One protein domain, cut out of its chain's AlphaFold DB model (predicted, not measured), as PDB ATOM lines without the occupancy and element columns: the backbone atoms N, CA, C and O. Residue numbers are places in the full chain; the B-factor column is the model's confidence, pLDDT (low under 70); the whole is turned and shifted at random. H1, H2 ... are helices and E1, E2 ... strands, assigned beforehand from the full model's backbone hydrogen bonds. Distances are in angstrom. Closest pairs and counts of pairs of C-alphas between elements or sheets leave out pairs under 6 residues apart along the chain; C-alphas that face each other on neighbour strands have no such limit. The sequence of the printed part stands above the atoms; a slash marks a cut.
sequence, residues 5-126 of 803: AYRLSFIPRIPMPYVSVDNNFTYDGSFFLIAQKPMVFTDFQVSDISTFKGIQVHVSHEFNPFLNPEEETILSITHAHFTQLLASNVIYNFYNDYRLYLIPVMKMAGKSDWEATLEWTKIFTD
ATOM      1  N   ALA A   5     113.299  16.013 210.474       86.94
ATOM      2  CA  ALA A   5     113.637  14.845 209.672       86.94
ATOM      3  C   ALA A   5     114.761  15.164 208.680       86.94
ATOM      4  O   ALA A   5     114.791  16.226 208.061       86.94
ATOM      5  N   TYR A   6     115.667  14.208 208.513       88.12
ATOM      6  CA  TYR A   6     116.820  14.249 207.622       88.12
ATOM      7  C   TYR A   6     116.798  12.988 206.771       88.12
ATOM      8  O   TYR A   6     116.522  11.901 207.270       88.12
ATOM      9  N   ARG A   7     117.088  13.099 205.480       90.00
ATOM     10  CA  ARG A   7     117.147  11.950 204.580       90.00
ATOM     11  C   ARG A   7     118.594  11.505 204.394       90.00
ATOM     12  O   ARG A   7     119.405  12.255 203.862       90.00
ATOM     13  N   LEU A   8     118.882  10.264 204.759       87.38
ATOM     14  CA  LEU A   8     120.143   9.564 204.536       87.38
ATOM     15  C   LEU A   8     120.087   8.826 203.194       87.38
ATOM     16  O   LEU A   8     119.341   7.856 203.055       87.38
ATOM     17  N   SER A   9     120.852   9.285 202.204       87.44
ATOM     18  CA  SER A   9     120.876   8.739 200.839       87.44
ATOM     19  C   SER A   9     122.241   8.133 200.507       87.44
ATOM     20  O   SER A   9     123.262   8.785 200.677       87.44
ATOM     21  N   PHE A  10     122.271   6.905 199.989       81.75
ATOM     22  CA  PHE A  10     123.515   6.169 199.728       81.75
ATOM     23  C   PHE A  10     123.971   6.325 198.277       81.75
ATOM     24  O   PHE A  10     123.155   6.267 197.350       81.75
ATOM     25  N   ILE A  11     125.278   6.507 198.086       79.50
ATOM     26  CA  ILE A  11     125.924   6.751 196.795       79.50
ATOM     27  C   ILE A  11     127.144   5.815 196.658       79.50
ATOM     28  O   ILE A  11     128.135   6.022 197.357       79.50
ATOM     29  N   PRO A  12     127.114   4.813 195.750       71.62
ATOM     30  CA  PRO A  12     125.956   4.363 194.968       71.62
ATOM     31  C   PRO A  12     124.831   3.811 195.859       71.62
ATOM     32  O   PRO A  12     125.063   3.426 197.004       71.62
ATOM     33  N   ARG A  13     123.600   3.766 195.328       71.31
ATOM     34  CA  ARG A  13     122.455   3.209 196.065       71.31
ATOM     35  C   ARG A  13     122.744   1.772 196.485       71.31
ATOM     36  O   ARG A  13     123.266   0.986 195.696       71.31
ATOM     37  N   ILE A  14     122.346   1.435 197.708       66.31
ATOM     38  CA  ILE A  14     122.444   0.071 198.228       66.31
ATOM     39  C   ILE A  14     121.637  -0.861 197.310       66.31
ATOM     40  O   ILE A  14     120.534  -0.482 196.895       66.31
ATOM     41  N   PRO A  15     122.145  -2.066 196.989       56.03
ATOM     42  CA  PRO A  15     121.363  -3.093 196.318       56.03
ATOM     43  C   PRO A  15     120.062  -3.323 197.086       56.03
ATOM     44  O   PRO A  15     120.072  -3.720 198.248       56.03
ATOM     45  N   MET A  16     118.941  -2.995 196.453       59.50
ATOM     46  CA  MET A  16     117.645  -3.037 197.114       59.50
ATOM     47  C   MET A  16     117.216  -4.494 197.261       59.50
ATOM     48  O   MET A  16     117.206  -5.212 196.250       59.50
ATOM     49  N   PRO A  17     116.820  -4.934 198.463       50.88
ATOM     50  CA  PRO A  17     116.200  -6.230 198.590       50.88
ATOM     51  C   PRO A  17     114.872  -6.221 197.832       50.88
ATOM     52  O   PRO A  17     114.119  -5.245 197.907       50.88
ATOM     53  N   TYR A  18     114.594  -7.273 197.049       47.75
ATOM     54  CA  TYR A  18     113.300  -7.427 196.382       47.75
ATOM     55  C   TYR A  18     112.282  -7.808 197.450       47.75
ATOM     56  O   TYR A  18     112.001  -8.972 197.701       47.75
ATOM     57  N   VAL A  19     111.801  -6.796 198.156       51.16
ATOM     58  CA  VAL A  19     110.817  -6.949 199.211       51.16
ATOM     59  C   VAL A  19     109.678  -6.027 198.836       51.16
ATOM     60  O   VAL A  19     109.642  -4.860 199.227       51.16
ATOM     61  N   SER A  20     108.751  -6.541 198.032       49.47
ATOM     62  CA  SER A  20     107.416  -5.960 197.983       49.47
ATOM     63  C   SER A  20     106.818  -6.149 199.375       49.47
ATOM     64  O   SER A  20     106.341  -7.239 199.693       49.47
ATOM     65  N   VAL A  21     106.904  -5.128 200.231       51.78
ATOM     66  CA  VAL A  21     106.191  -5.150 201.508       51.78
ATOM     67  C   VAL A  21     104.713  -5.024 201.146       51.78
ATOM     68  O   VAL A  21     104.258  -3.977 200.683       51.78
ATOM     69  N   ASP A  22     104.005  -6.147 201.226       52.53
ATOM     70  CA  ASP A  22     102.553  -6.253 201.059       52.53
ATOM     71  C   ASP A  22     101.996  -5.729 199.720       52.53
ATOM     72  O   ASP A  22     100.877  -5.231 199.650       52.53
ATOM     73  N   ASN A  23     102.764  -5.864 198.630       56.38
ATOM     74  CA  ASN A  23     102.428  -5.449 197.250       56.38
ATOM     75  C   ASN A  23     102.166  -3.944 197.012       56.38
ATOM     76  O   ASN A  23     102.057  -3.550 195.851       56.38
ATOM     77  N   ASN A  24     102.106  -3.111 198.057       68.19
ATOM     78  CA  ASN A  24     101.768  -1.685 197.950       68.19
ATOM     79  C   ASN A  24     102.955  -0.747 198.209       68.19
ATOM     80  O   ASN A  24     102.951   0.378 197.709       68.19
ATOM     81  N   PHE A  25     103.978  -1.200 198.942       74.12
ATOM     82  CA  PHE A  25     105.132  -0.374 199.288       74.12
ATOM     83  C   PHE A  25     106.429  -0.928 198.706       74.12
ATOM     84  O   PHE A  25     106.713  -2.127 198.772       74.12
ATOM     85  N   THR A  26     107.261  -0.025 198.194       75.44
ATOM     86  CA  THR A  26     108.637  -0.323 197.789       75.44
ATOM     87  C   THR A  26     109.592   0.535 198.593       75.44
ATOM     88  O   THR A  26     109.449   1.754 198.614       75.44
ATOM     89  N   TYR A  27     110.588  -0.070 199.223       76.75
ATOM     90  CA  TYR A  27     111.716   0.683 199.768       76.75
ATOM     91  C   TYR A  27     112.469   1.404 198.659       76.75
ATOM     92  O   TYR A  27     112.407   0.947 197.524       76.75
ATOM     93  N   ASP A  28     113.185   2.489 198.955       76.50
ATOM     94  CA  ASP A  28     113.966   3.217 197.948       76.50
ATOM     95  C   ASP A  28     115.493   3.188 198.132       76.50
ATOM     96  O   ASP A  28     116.218   3.703 197.274       76.50
ATOM     97  N   GLY A  29     115.982   2.567 199.211       76.38
ATOM     98  CA  GLY A  29     117.409   2.526 199.546       76.38
ATOM     99  C   GLY A  29     117.886   3.636 200.488       76.38
ATOM    100  O   GLY A  29     119.090   3.735 200.696       76.38
ATOM    101  N   SER A  30     116.996   4.474 201.025       83.94
ATOM    102  CA  SER A  30     117.322   5.622 201.891       83.94
ATOM    103  C   SER A  30     116.671   5.484 203.272       83.94
ATOM    104  O   SER A  30     115.701   4.750 203.433       83.94
ATOM    105  N   PHE A  31     117.125   6.257 204.260       83.88
ATOM    106  CA  PHE A  31     116.457   6.344 205.568       83.88
ATOM    107  C   PHE A  31     116.054   7.777 205.906       83.88
ATOM    108  O   PHE A  31     116.744   8.722 205.536       83.88
ATOM    109  N   PHE A  32     114.964   7.941 206.647       87.00
ATOM    110  CA  PHE A  32     114.704   9.134 207.432       87.00
ATOM    111  C   PHE A  32     115.327   8.977 208.815       87.00
ATOM    112  O   PHE A  32     115.035   8.030 209.540       87.00
ATOM    113  N   LEU A  33     116.174   9.927 209.176       84.50
ATOM    114  CA  LEU A  33     116.656  10.157 210.525       84.50
ATOM    115  C   LEU A  33     115.797  11.269 211.133       84.50
ATOM    116  O   LEU A  33     115.736  12.360 210.578       84.50
ATOM    117  N   ILE A  34     115.099  10.999 212.227       83.75
ATOM    118  CA  ILE A  34     114.165  11.924 212.873       83.75
ATOM    119  C   ILE A  34     114.708  12.276 214.248       83.75
ATOM    120  O   ILE A  34     115.059  11.397 215.028       83.75
ATOM    121  N   ALA A  35     114.738  13.562 214.559       79.81
ATOM    122  CA  ALA A  35     115.293  14.107 215.779       79.81
ATOM    123  C   ALA A  35     114.260  14.950 216.536       79.81
ATOM    124  O   ALA A  35     113.440  15.654 215.938       79.81
ATOM    125  N   GLN A  36     114.332  14.929 217.871       75.69
ATOM    126  CA  GLN A  36     113.506  15.783 218.739       75.69
ATOM    127  C   GLN A  36     114.010  17.233 218.835       75.69
ATOM    128  O   GLN A  36     113.284  18.125 219.276       75.69
ATOM    129  N   LYS A  37     115.258  17.472 218.425       73.00
ATOM    130  CA  LYS A  37     115.912  18.783 218.356       73.00
ATOM    131  C   LYS A  37     116.569  18.938 216.980       73.00
ATOM    132  O   LYS A  37     116.945  17.922 216.399       73.00
ATOM    133  N   PRO A  38     116.739  20.168 216.467       72.62
ATOM    134  CA  PRO A  38     117.490  20.377 215.237       72.62
ATOM    135  C   PRO A  38     118.954  19.981 215.459       72.62
ATOM    136  O   PRO A  38     119.557  20.348 216.472       72.62
ATOM    137  N   MET A  39     119.504  19.216 214.524       72.00
ATOM    138  CA  MET A  39     120.858  18.670 214.556       72.00
ATOM    139  C   MET A  39     121.579  18.932 213.244       72.00
ATOM    140  O   MET A  39     120.967  19.056 212.183       72.00
ATOM    141  N   VAL A  40     122.905  19.001 213.319       68.62
ATOM    142  CA  VAL A  40     123.752  19.194 212.147       68.62
ATOM    143  C   VAL A  40     124.529  17.911 211.889       68.62
ATOM    144  O   VAL A  40     125.367  17.516 212.694       68.62
ATOM    145  N   PHE A  41     124.238  17.270 210.760       74.06
ATOM    146  CA  PHE A  41     124.911  16.056 210.308       74.06
ATOM    147  C   PHE A  41     125.881  16.359 209.163       74.06
ATOM    148  O   PHE A  41     125.670  17.293 208.383       74.06
ATOM    149  N   THR A  42     126.931  15.550 209.051       67.38
ATOM    150  CA  THR A  42     127.850  15.522 207.907       67.38
ATOM    151  C   THR A  42     127.619  14.292 207.055       67.38
ATOM    152  O   THR A  42     127.280  13.233 207.574       67.38
ATOM    153  N   ASP A  43     127.881  14.420 205.756       75.94
ATOM    154  CA  ASP A  43     128.057  13.259 204.889       75.94
ATOM    155  C   ASP A  43     129.216  12.401 205.414       75.94
ATOM    156  O   ASP A  43     130.263  12.934 205.791       75.94
ATOM    157  N   PHE A  44     129.044  11.082 205.414       71.06
ATOM    158  CA  PHE A  44     130.029  10.130 205.932       71.06
ATOM    159  C   PHE A  44     130.186   8.930 204.994       71.06
ATOM    160  O   PHE A  44     129.362   8.696 204.112       71.06
ATOM    161  N   GLN A  45     131.272   8.171 205.143       72.19
ATOM    162  CA  GLN A  45     131.541   6.986 204.328       72.19
ATOM    163  C   GLN A  45     131.394   5.720 205.171       72.19
ATOM    164  O   GLN A  45     132.024   5.608 206.220       72.19
ATOM    165  N   VAL A  46     130.651   4.735 204.661       68.88
ATOM    166  CA  VAL A  46     130.508   3.438 205.332       68.88
ATOM    167  C   VAL A  46     131.851   2.701 205.280       68.88
ATOM    168  O   VAL A  46     132.330   2.337 204.201       68.88
ATOM    169  N   SER A  47     132.489   2.513 206.436       56.28
ATOM    170  CA  SER A  47     133.785   1.832 206.555       56.28
ATOM    171  C   SER A  47     133.651   0.339 206.907       56.28
ATOM    172  O   SER A  47     132.661  -0.085 207.493       56.28
ATOM    173  N   ASP A  48     134.671  -0.444 206.523       53.50
ATOM    174  CA  ASP A  48     135.018  -1.782 207.053       53.50
ATOM    175  C   ASP A  48     134.466  -3.072 206.405       53.50
ATOM    176  O   ASP A  48     134.757  -4.153 206.910       53.50
ATOM    177  N   ILE A  49     133.790  -3.045 205.246       52.03
ATOM    178  CA  ILE A  49     133.438  -4.291 204.518       52.03
ATOM    179  C   ILE A  49     133.828  -4.187 203.040       52.03
ATOM    180  O   ILE A  49     133.513  -3.201 202.374       52.03
ATOM    181  N   SER A  50     134.488  -5.221 202.506       53.81
ATOM    182  CA  SER A  50     134.903  -5.313 201.094       53.81
ATOM    183  C   SER A  50     133.749  -5.069 200.110       53.81
ATOM    184  O   SER A  50     133.963  -4.442 199.076       53.81
ATOM    185  N   THR A  51     132.530  -5.482 200.463       53.88
ATOM    186  CA  THR A  51     131.295  -5.354 199.670       53.88
ATOM    187  C   THR A  51     130.753  -3.922 199.557       53.88
ATOM    188  O   THR A  51     130.126  -3.595 198.554       53.88
ATOM    189  N   PHE A  52     130.989  -3.056 200.552       57.16
ATOM    190  CA  PHE A  52     130.437  -1.685 200.608       57.16
ATOM    191  C   PHE A  52     131.512  -0.592 200.675       57.16
ATOM    192  O   PHE A  52     131.218   0.590 200.875       57.16
ATOM    193  N   LYS A  53     132.776  -0.973 200.475       60.78
ATOM    194  CA  LYS A  53     133.909  -0.055 200.434       60.78
ATOM    195  C   LYS A  53     133.690   1.001 199.346       60.78
ATOM    196  O   LYS A  53     133.642   0.683 198.162       60.78
ATOM    197  N   GLY A  54     133.599   2.262 199.764       66.19
ATOM    198  CA  GLY A  54     133.422   3.407 198.865       66.19
ATOM    199  C   GLY A  54     132.002   3.973 198.809       66.19
ATOM    200  O   GLY A  54     131.797   4.946 198.089       66.19
ATOM    201  N   ILE A  55     131.041   3.422 199.564       73.81
ATOM    202  CA  ILE A  55     129.701   4.018 199.672       73.81
ATOM    203  C   ILE A  55     129.739   5.267 200.552       73.81
ATOM    204  O   ILE A  55     130.090   5.202 201.731       73.81
ATOM    205  N   GLN A  56     129.315   6.390 199.977       77.81
ATOM    206  CA  GLN A  56     129.061   7.637 200.689       77.81
ATOM    207  C   GLN A  56     127.590   7.726 201.093       77.81
ATOM    208  O   GLN A  56     126.697   7.383 200.318       77.81
ATOM    209  N   VAL A  57     127.338   8.208 202.304       80.62
ATOM    210  CA  VAL A  57     126.010   8.517 202.823       80.62
ATOM    211  C   VAL A  57     125.867  10.027 202.845       80.62
ATOM    212  O   VAL A  57     126.554  10.716 203.592       80.62
ATOM    213  N   HIS A  58     124.975  10.531 202.003       84.12
ATOM    214  CA  HIS A  58     124.593  11.929 201.975       84.12
ATOM    215  C   HIS A  58     123.462  12.187 202.967       84.12
ATOM    216  O   HIS A  58     122.442  11.489 202.923       84.12
ATOM    217  N   VAL A  59     123.611  13.199 203.820       84.06
ATOM    218  CA  VAL A  59     122.567  13.628 204.756       84.06
ATOM    219  C   VAL A  59     121.916  14.906 204.240       84.06
ATOM    220  O   VAL A  59     122.570  15.935 204.072       84.06
ATOM    221  N   SER A  60     120.610  14.855 203.975       84.38
ATOM    222  CA  SER A  60     119.878  16.022 203.480       84.38
ATOM    223  C   SER A  60     119.784  17.135 204.523       84.38
ATOM    224  O   SER A  60     119.928  16.915 205.725       84.38
ATOM    225  N   HIS A  61     119.415  18.331 204.064       79.06
ATOM    226  CA  HIS A  61     118.913  19.369 204.958       79.06
ATOM    227  C   HIS A  61     117.673  18.902 205.725       79.06
ATOM    228  O   HIS A  61     116.924  18.041 205.248       79.06
ATOM    229  N   GLU A  62     117.477  19.493 206.904       82.50
ATOM    230  CA  GLU A  62     116.300  19.238 207.722       82.50
ATOM    231  C   GLU A  62     115.026  19.659 206.993       82.50
ATOM    232  O   GLU A  62     114.952  20.721 206.368       82.50
ATOM    233  N   PHE A  63     113.995  18.836 207.117       85.94
ATOM    234  CA  PHE A  63     112.627  19.222 206.828       85.94
ATOM    235  C   PHE A  63     111.759  18.911 208.044       85.94
ATOM    236  O   PHE A  63     112.060  18.026 208.843       85.94
ATOM    237  N   ASN A  64     110.687  19.680 208.204       81.50
ATOM    238  CA  ASN A  64     109.817  19.590 209.370       81.50
ATOM    239  C   ASN A  64     108.528  18.867 208.979       81.50
ATOM    240  O   ASN A  64     107.629  19.512 208.430       81.50
ATOM    241  N   PRO A  65     108.417  17.553 209.222       78.56
ATOM    242  CA  PRO A  65     107.152  16.871 209.037       78.56
ATOM    243  C   PRO A  65     106.141  17.326 210.091       78.56
ATOM    244  O   PRO A  65     106.464  17.476 211.271       78.56
ATOM    245  N   PHE A  66     104.895  17.532 209.670       77.44
ATOM    246  CA  PHE A  66     103.781  17.649 210.603       77.44
ATOM    247  C   PHE A  66     103.357  16.239 211.020       77.44
ATOM    248  O   PHE A  66     103.124  15.396 210.157       77.44
ATOM    249  N   LEU A  67     103.289  15.992 212.327       77.56
ATOM    250  CA  LEU A  67     102.876  14.718 212.909       77.56
ATOM    251  C   LEU A  67     101.809  14.983 213.961       77.56
ATOM    252  O   LEU A  67     101.974  15.866 214.812       77.56
ATOM    253  N   ASN A  68     100.723  14.221 213.907       81.69
ATOM    254  CA  ASN A  68      99.749  14.206 214.992       81.69
ATOM    255  C   ASN A  68     100.237  13.287 216.148       81.69
ATOM    256  O   ASN A  68     101.182  12.514 215.969       81.69
ATOM    257  N   PRO A  69      99.635  13.359 217.353       79.50
ATOM    258  CA  PRO A  69     100.082  12.564 218.506       79.50
ATOM    259  C   PRO A  69     100.012  11.041 218.301       79.50
ATOM    260  O   PRO A  69     100.810  10.295 218.873       79.50
ATOM    261  N   GLU A  70      99.064  10.576 217.488       80.88
ATOM    262  CA  GLU A  70      98.911   9.162 217.148       80.88
ATOM    263  C   GLU A  70     100.081   8.696 216.271       80.88
ATOM    264  O   GLU A  70     100.739   7.711 216.587       80.88
ATOM    265  N   GLU A  71     100.429   9.465 215.240       81.75
ATOM    266  CA  GLU A  71     101.566   9.199 214.358       81.75
ATOM    267  C   GLU A  71     102.901   9.261 215.109       81.75
ATOM    268  O   GLU A  71     103.761   8.416 214.880       81.75
ATOM    269  N   GLU A  72     103.071  10.192 216.053       75.75
ATOM    270  CA  GLU A  72     104.256  10.250 216.927       75.75
ATOM    271  C   GLU A  72     104.401   8.963 217.761       75.75
ATOM    272  O   GLU A  72     105.492   8.396 217.876       75.75
ATOM    273  N   THR A  73     103.282   8.449 218.277       78.25
ATOM    274  CA  THR A  73     103.239   7.186 219.026       78.25
ATOM    275  C   THR A  73     103.583   6.000 218.126       78.25
ATOM    276  O   THR A  73     104.410   5.165 218.493       78.25
ATOM    277  N   ILE A  74     103.019   5.952 216.918       76.44
ATOM    278  CA  ILE A  74     103.268   4.893 215.931       76.44
ATOM    279  C   ILE A  74     104.731   4.890 215.478       76.44
ATOM    280  O   ILE A  74     105.339   3.823 215.382       76.44
ATOM    281  N   LEU A  75     105.330   6.061 215.248       77.25
ATOM    282  CA  LEU A  75     106.750   6.184 214.911       77.25
ATOM    283  C   LEU A  75     107.646   5.670 216.041       77.25
ATOM    284  O   LEU A  75     108.587   4.919 215.783       77.25
ATOM    285  N   SER A  76     107.327   6.025 217.287       72.94
ATOM    286  CA  SER A  76     108.039   5.541 218.472       72.94
ATOM    287  C   SER A  76     107.937   4.017 218.616       72.94
ATOM    288  O   SER A  76     108.949   3.353 218.837       72.94
ATOM    289  N   ILE A  77     106.745   3.443 218.411       70.06
ATOM    290  CA  ILE A  77     106.511   1.989 218.422       70.06
ATOM    291  C   ILE A  77     107.302   1.304 217.303       70.06
ATOM    292  O   ILE A  77     108.026   0.343 217.560       70.06
ATOM    293  N   THR A  78     107.216   1.824 216.077       70.62
ATOM    294  CA  THR A  78     107.942   1.302 214.906       70.62
ATOM    295  C   THR A  78     109.443   1.293 215.169       70.62
ATOM    296  O   THR A  78     110.118   0.291 214.946       70.62
ATOM    297  N   HIS A  79     109.964   2.391 215.714       69.50
ATOM    298  CA  HIS A  79     111.364   2.504 216.082       69.50
ATOM    299  C   HIS A  79     111.759   1.558 217.227       69.50
ATOM    300  O   HIS A  79     112.797   0.912 217.138       69.50
ATOM    301  N   ALA A  80     110.943   1.422 218.276       64.44
ATOM    302  CA  ALA A  80     111.207   0.487 219.371       64.44
ATOM    303  C   ALA A  80     111.253  -0.970 218.881       64.44
ATOM    304  O   ALA A  80     112.101  -1.750 219.314       64.44
ATOM    305  N   HIS A  81     110.385  -1.337 217.935       62.12
ATOM    306  CA  HIS A  81     110.451  -2.636 217.265       62.12
ATOM    307  C   HIS A  81     111.713  -2.792 216.422       62.12
ATOM    308  O   HIS A  81     112.311  -3.868 216.420       62.12
ATOM    309  N   PHE A  82     112.137  -1.721 215.748       63.22
ATOM    310  CA  PHE A  82     113.396  -1.677 215.016       63.22
ATOM    311  C   PHE A  82     114.578  -1.995 215.934       63.22
ATOM    312  O   PHE A  82     115.443  -2.779 215.569       63.22
ATOM    313  N   THR A  83     114.607  -1.438 217.146       55.91
ATOM    314  CA  THR A  83     115.804  -1.473 217.996       55.91
ATOM    315  C   THR A  83     115.862  -2.619 218.993       55.91
ATOM    316  O   THR A  83     116.957  -3.019 219.368       55.91
ATOM    317  N   GLN A  84     114.733  -3.237 219.350       55.44
ATOM    318  CA  GLN A  84     114.711  -4.434 220.206       55.44
ATOM    319  C   GLN A  84     115.406  -5.669 219.598       55.44
ATOM    320  O   GLN A  84     115.701  -6.614 220.328       55.44
ATOM    321  N   LEU A  85     115.638  -5.688 218.282       51.47
ATOM    322  CA  LEU A  85     116.226  -6.822 217.551       51.47
ATOM    323  C   LEU A  85     117.509  -6.457 216.788       51.47
ATOM    324  O   LEU A  85     118.104  -7.323 216.147       51.47
ATOM    325  N   LEU A  86     117.940  -5.195 216.865       51.75
ATOM    326  CA  LEU A  86     119.236  -4.734 216.371       51.75
ATOM    327  C   LEU A  86     120.262  -4.774 217.513       51.75
ATOM    328  O   LEU A  86     119.902  -4.728 218.687       51.75
ATOM    329  N   ALA A  87     121.542  -4.924 217.170       49.00
ATOM    330  CA  ALA A  87     122.614  -5.124 218.143       49.00
ATOM    331  C   ALA A  87     122.690  -3.973 219.168       49.00
ATOM    332  O   ALA A  87     122.343  -2.829 218.868       49.00
ATOM    333  N   SER A  88     123.221  -4.268 220.359       43.34
ATOM    334  CA  SER A  88     123.420  -3.341 221.489       43.34
ATOM    335  C   SER A  88     124.040  -1.983 221.125       43.34
ATOM    336  O   SER A  88     123.774  -0.994 221.805       43.34
ATOM    337  N   ASN A  89     124.818  -1.897 220.043       39.88
ATOM    338  CA  ASN A  89     125.479  -0.664 219.603       39.88
ATOM    339  C   ASN A  89     124.500   0.426 219.128       39.88
ATOM    340  O   ASN A  89     124.750   1.606 219.373       39.88
ATOM    341  N   VAL A  90     123.353   0.057 218.535       43.88
ATOM    342  CA  VAL A  90     122.305   1.035 218.172       43.88
ATOM    343  C   VAL A  90     121.730   1.678 219.436       43.88
ATOM    344  O   VAL A  90     121.449   2.874 219.449       43.88
ATOM    345  N   ILE A  91     121.613   0.900 220.519       43.16
ATOM    346  CA  ILE A  91     121.110   1.365 221.817       43.16
ATOM    347  C   ILE A  91     122.093   2.347 222.471       43.16
ATOM    348  O   ILE A  91     121.661   3.300 223.107       43.16
ATOM    349  N   TYR A  92     123.406   2.174 222.295       40.66
ATOM    350  CA  TYR A  92     124.394   3.029 222.963       40.66
ATOM    351  C   TYR A  92     124.589   4.395 222.277       40.66
ATOM    352  O   TYR A  92     124.662   5.418 222.954       40.66
ATOM    353  N   ASN A  93     124.612   4.437 220.939       44.75
ATOM    354  CA  ASN A  93     124.975   5.655 220.197       44.75
ATOM    355  C   ASN A  93     123.796   6.597 219.902       44.75
ATOM    356  O   ASN A  93     123.985   7.806 219.791       44.75
ATOM    357  N   PHE A  94     122.565   6.081 219.790       50.06
ATOM    358  CA  PHE A  94     121.406   6.896 219.384       50.06
ATOM    359  C   PHE A  94     120.584   7.461 220.555       50.06
ATOM    360  O   PHE A  94     119.764   8.366 220.352       50.06
ATOM    361  N   TYR A  95     120.774   6.952 221.779       49.34
ATOM    362  CA  TYR A  95     119.755   7.082 222.829       49.34
ATOM    363  C   TYR A  95     120.085   7.983 224.010       49.34
ATOM    364  O   TYR A  95     119.143   8.409 224.678       49.34
ATOM    365  N   ASN A  96     121.351   8.318 224.265       46.12
ATOM    366  CA  ASN A  96     121.672   8.995 225.523       46.12
ATOM    367  C   ASN A  96     121.384  10.511 225.524       46.12
ATOM    368  O   ASN A  96     120.927  11.000 226.550       46.12
ATOM    369  N   ASP A  97     121.488  11.228 224.391       46.41
ATOM    370  CA  ASP A  97     121.290  12.700 224.390       46.41
ATOM    371  C   ASP A  97     120.187  13.252 223.462       46.41
ATOM    372  O   ASP A  97     119.635  14.329 223.714       46.41
ATOM    373  N   TYR A  98     119.822  12.542 222.387       53.09
ATOM    374  CA  TYR A  98     119.158  13.179 221.235       53.09
ATOM    375  C   TYR A  98     117.826  12.573 220.777       53.09
ATOM    376  O   TYR A  98     117.122  13.225 220.000       53.09
ATOM    377  N   ARG A  99     117.451  11.381 221.271       66.25
ATOM    378  CA  ARG A  99     116.273  10.602 220.822       66.25
ATOM    379  C   ARG A  99     116.134  10.634 219.294       66.25
ATOM    380  O   ARG A  99     115.249  11.297 218.747       66.25
ATOM    381  N   LEU A 100     117.057   9.946 218.625       70.31
ATOM    382  CA  LEU A 100     117.085   9.808 217.173       70.31
ATOM    383  C   LEU A 100     116.308   8.564 216.726       70.31
ATOM    384  O   LEU A 100     116.613   7.451 217.149       70.31
ATOM    385  N   TYR A 101     115.337   8.739 215.832       76.62
ATOM    386  CA  TYR A 101     114.620   7.643 215.181       76.62
ATOM    387  C   TYR A 101     115.155   7.429 213.770       76.62
ATOM    388  O   TYR A 101     115.269   8.377 213.004       76.62
ATOM    389  N   LEU A 102     115.451   6.187 213.401       77.19
ATOM    390  CA  LEU A 102     115.882   5.827 212.051       77.19
ATOM    391  C   LEU A 102     114.799   4.976 211.381       77.19
ATOM    392  O   LEU A 102     114.402   3.955 211.940       77.19
ATOM    393  N   ILE A 103     114.303   5.406 210.217       79.62
ATOM    394  CA  ILE A 103     113.134   4.818 209.545       79.62
ATOM    395  C   ILE A 103     113.416   4.620 208.050       79.62
ATOM    396  O   ILE A 103     113.855   5.564 207.397       79.62
ATOM    397  N   PRO A 104     113.170   3.436 207.464       80.00
ATOM    398  CA  PRO A 104     113.306   3.223 206.022       80.00
ATOM    399  C   PRO A 104     112.390   4.144 205.208       80.00
ATOM    400  O   PRO A 104     111.215   4.296 205.536       80.00
ATOM    401  N   VAL A 105     112.904   4.716 204.119       84.88
ATOM    402  CA  VAL A 105     112.087   5.508 203.191       84.88
ATOM    403  C   VAL A 105     111.308   4.574 202.270       84.88
ATOM    404  O   VAL A 105     111.884   3.845 201.455       84.88
ATOM    405  N   MET A 106     109.985   4.621 202.383       85.38
ATOM    406  CA  MET A 106     109.064   3.836 201.566       85.38
ATOM    407  C   MET A 106     108.456   4.687 200.451       85.38
ATOM    408  O   MET A 106     108.254   5.890 200.591       85.38
ATOM    409  N   LYS A 107     108.125   4.034 199.339       85.00
ATOM    410  CA  LYS A 107     107.445   4.614 198.183       85.00
ATOM    411  C   LYS A 107     106.138   3.903 197.915       85.00
ATOM    412  O   LYS A 107     106.072   2.674 197.964       85.00
ATOM    413  N   MET A 108     105.139   4.698 197.556       85.62
ATOM    414  CA  MET A 108     103.844   4.241 197.074       85.62
ATOM    415  C   MET A 108     103.385   5.149 195.931       85.62
ATOM    416  O   MET A 108     103.626   6.358 195.945       85.62
ATOM    417  N   ALA A 109     102.742   4.571 194.917       83.81
ATOM    418  CA  ALA A 109     102.267   5.329 193.765       83.81
ATOM    419  C   ALA A 109     101.299   6.448 194.197       83.81
ATOM    420  O   ALA A 109     100.321   6.199 194.897       83.81
ATOM    421  N   GLY A 110     101.572   7.682 193.759       85.50
ATOM    422  CA  GLY A 110     100.713   8.840 194.023       85.50
ATOM    423  C   GLY A 110     100.870   9.498 195.401       85.50
ATOM    424  O   GLY A 110     100.110  10.419 195.684       85.50
ATOM    425  N   LYS A 111     101.835   9.078 196.235       88.19
ATOM    426  CA  LYS A 111     102.159   9.730 197.520       88.19
ATOM    427  C   LYS A 111     103.613  10.192 197.576       88.19
ATOM    428  O   LYS A 111     104.461   9.671 196.850       88.19
ATOM    429  N   SER A 112     103.902  11.170 198.433       89.44
ATOM    430  CA  SER A 112     105.284  11.557 198.740       89.44
ATOM    431  C   SER A 112     106.006  10.474 199.550       89.44
ATOM    432  O   SER A 112     105.372   9.670 200.233       89.44
ATOM    433  N   ASP A 113     107.341  10.485 199.519       89.06
ATOM    434  CA  ASP A 113     108.178   9.533 200.264       89.06
ATOM    435  C   ASP A 113     107.872   9.548 201.779       89.06
ATOM    436  O   ASP A 113     107.864   8.508 202.436       89.06
ATOM    437  N   TRP A 114     107.568  10.722 202.345       88.81
ATOM    438  CA  TRP A 114     107.202  10.856 203.757       88.81
ATOM    439  C   TRP A 114     105.819  10.262 204.061       88.81
ATOM    440  O   TRP A 114     105.685   9.463 204.985       88.81
ATOM    441  N   GLU A 115     104.798  10.595 203.266       88.12
ATOM    442  CA  GLU A 115     103.432  10.079 203.455       88.12
ATOM    443  C   GLU A 115     103.359   8.560 203.278       88.12
ATOM    444  O   GLU A 115     102.706   7.879 204.067       88.12
ATOM    445  N   ALA A 116     104.050   8.025 202.268       88.19
ATOM    446  CA  ALA A 116     104.139   6.585 202.046       88.19
ATOM    447  C   ALA A 116     104.833   5.879 203.220       88.19
ATOM    448  O   ALA A 116     104.395   4.810 203.642       88.19
ATOM    449  N   THR A 117     105.876   6.493 203.787       87.00
ATOM    450  CA  THR A 117     106.559   5.959 204.973       87.00
ATOM    451  C   THR A 117     105.650   5.971 206.204       87.00
ATOM    452  O   THR A 117     105.575   4.962 206.897       87.00
ATOM    453  N   LEU A 118     104.910   7.058 206.456       85.69
ATOM    454  CA  LEU A 118     103.970   7.136 207.583       85.69
ATOM    455  C   LEU A 118     102.796   6.170 207.469       85.69
ATOM    456  O   LEU A 118     102.311   5.664 208.473       85.69
ATOM    457  N   GLU A 119     102.292   5.919 206.268       84.44
ATOM    458  CA  GLU A 119     101.232   4.930 206.088       84.44
ATOM    459  C   GLU A 119     101.743   3.514 206.339       84.44
ATOM    460  O   GLU A 119     101.063   2.709 206.971       84.44
ATOM    461  N   TRP A 120     102.970   3.236 205.909       81.94
ATOM    462  CA  TRP A 120     103.622   1.964 206.161       81.94
ATOM    463  C   TRP A 120     103.907   1.726 207.657       81.94
ATOM    464  O   TRP A 120     103.731   0.602 208.125       81.94
ATOM    465  N   THR A 121     104.254   2.754 208.448       78.44
ATOM    466  CA  THR A 121     104.461   2.581 209.903       78.44
ATOM    467  C   THR A 121     103.184   2.193 210.659       78.44
ATOM    468  O   THR A 121     103.260   1.546 211.701       78.44
ATOM    469  N   LYS A 122     101.992   2.495 210.124       76.94
ATOM    470  CA  LYS A 122     100.706   2.093 210.732       76.94
ATOM    471  C   LYS A 122     100.480   0.580 210.713       76.94
ATOM    472  O   LYS A 122      99.720   0.073 211.528       76.94
ATOM    473  N   ILE A 123     101.172  -0.157 209.844       70.44
ATOM    474  CA  ILE A 123     101.091  -1.628 209.785       70.44
ATOM    475  C   ILE A 123     101.642  -2.264 211.077       70.44
ATOM    476  O   ILE A 123     101.297  -3.390 211.425       70.44
ATOM    477  N   PHE A 124     102.472  -1.540 211.836       66.50
ATOM    478  CA  PHE A 124     103.174  -2.090 212.992       66.50
ATOM    479  C   PHE A 124     102.331  -2.191 214.266       66.50
ATOM    480  O   PHE A 124     102.772  -2.836 215.219       66.50
ATOM    481  N   THR A 125     101.150  -1.570 214.310       64.62
ATOM    482  CA  THR A 125     100.296  -1.557 215.508       64.62
ATOM    483  C   THR A 125      99.365  -2.762 215.622       64.62
ATOM    484  O   THR A 125      98.919  -3.048 216.729       64.62
ATOM    485  N   ASP A 126      99.090  -3.470 214.521       64.81
ATOM    486  CA  ASP A 126      98.202  -4.643 214.496       64.81
ATOM    487  C   ASP A 126      98.651  -5.651 213.413       64.81
ATOM    488  O   ASP A 126      98.228  -5.556 212.256       64.81
TER     489      ASP A 126
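Overview. This is residues 5 to 126 of the 803 residues of an uncharacterized protein of Tritrichomonas foetus (UniProt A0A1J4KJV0). A strongly twisted antiparallel sheet, ordered E3, E1, E2, E4, has helices H3 and H1 packed at its E4 edge, the end of H3 meeting H1. Small H2 lies near the start of E4, and residues 12 to 25 and 36 to 55 form two long links far from the middle. The printed part has 122 residues, with three named helices and four named strands, in the order E1, E2, E3, H1, H2, E4, H3, class mixed. It is compact, with a radius of gyration of the C-alphas of 14.7 A and spans of 39 by 35 by 29 A.

Arrangement. Start at E1, residues 5 to 11, a hairpin with E2, residues 26 to 35; N 8 and O 31 are 2.7 A apart, within hydrogen-bond range. E2 bends by 80 degrees at residue 29. E1 also pairs, antiparallel, with E3, residues 56 to 59, N 9 to O 58 being 2.8 A. H1, residues 69 to 83, only grazes the sheet; its closest C-alpha pair with E4, residues 100 to 107, is His 79 and Tyr 101, 6.2 A. H2, residues 88 to 95, only just grazes the sheet, with 5 pairs of C-alphas within 10 A. E4 is antiparallel to E2, N 32 to O 103 being 2.7 A. H3, residues 113 to 125, lies over E4 at a height over the sheet of 9.0 A and stands up from it at 54 degrees. It touches H1, about perpendicular at 76 degrees; the closest C-alphas, of Thr 78 and Phe 124, are 6.2 A apart. Every O i to N i+4 pair is within hydrogen-bond range in H1, 3 of 4 in H2 and 5 of 9 in H3.

Along the chain. Find C-alpha 5 at (113.637, 14.845, 209.672), where E1 begins. E2 is 24.0 A long, E4 21.9 A, H1 21.1 A and H3 20.4 A, ending at C-alpha 125, (100.296, -1.557, 215.508).

Size, cuts and confidence. The printed part has no cut; the C-alphas farthest apart, of Ser 50 and Pro 69, are 42.8 A apart. The links E1 to E2 and E2 to E3 are long. Look for pLDDT under 70 in 46 residues, among them 14 to 24, 46 to 54 and 79 to 99.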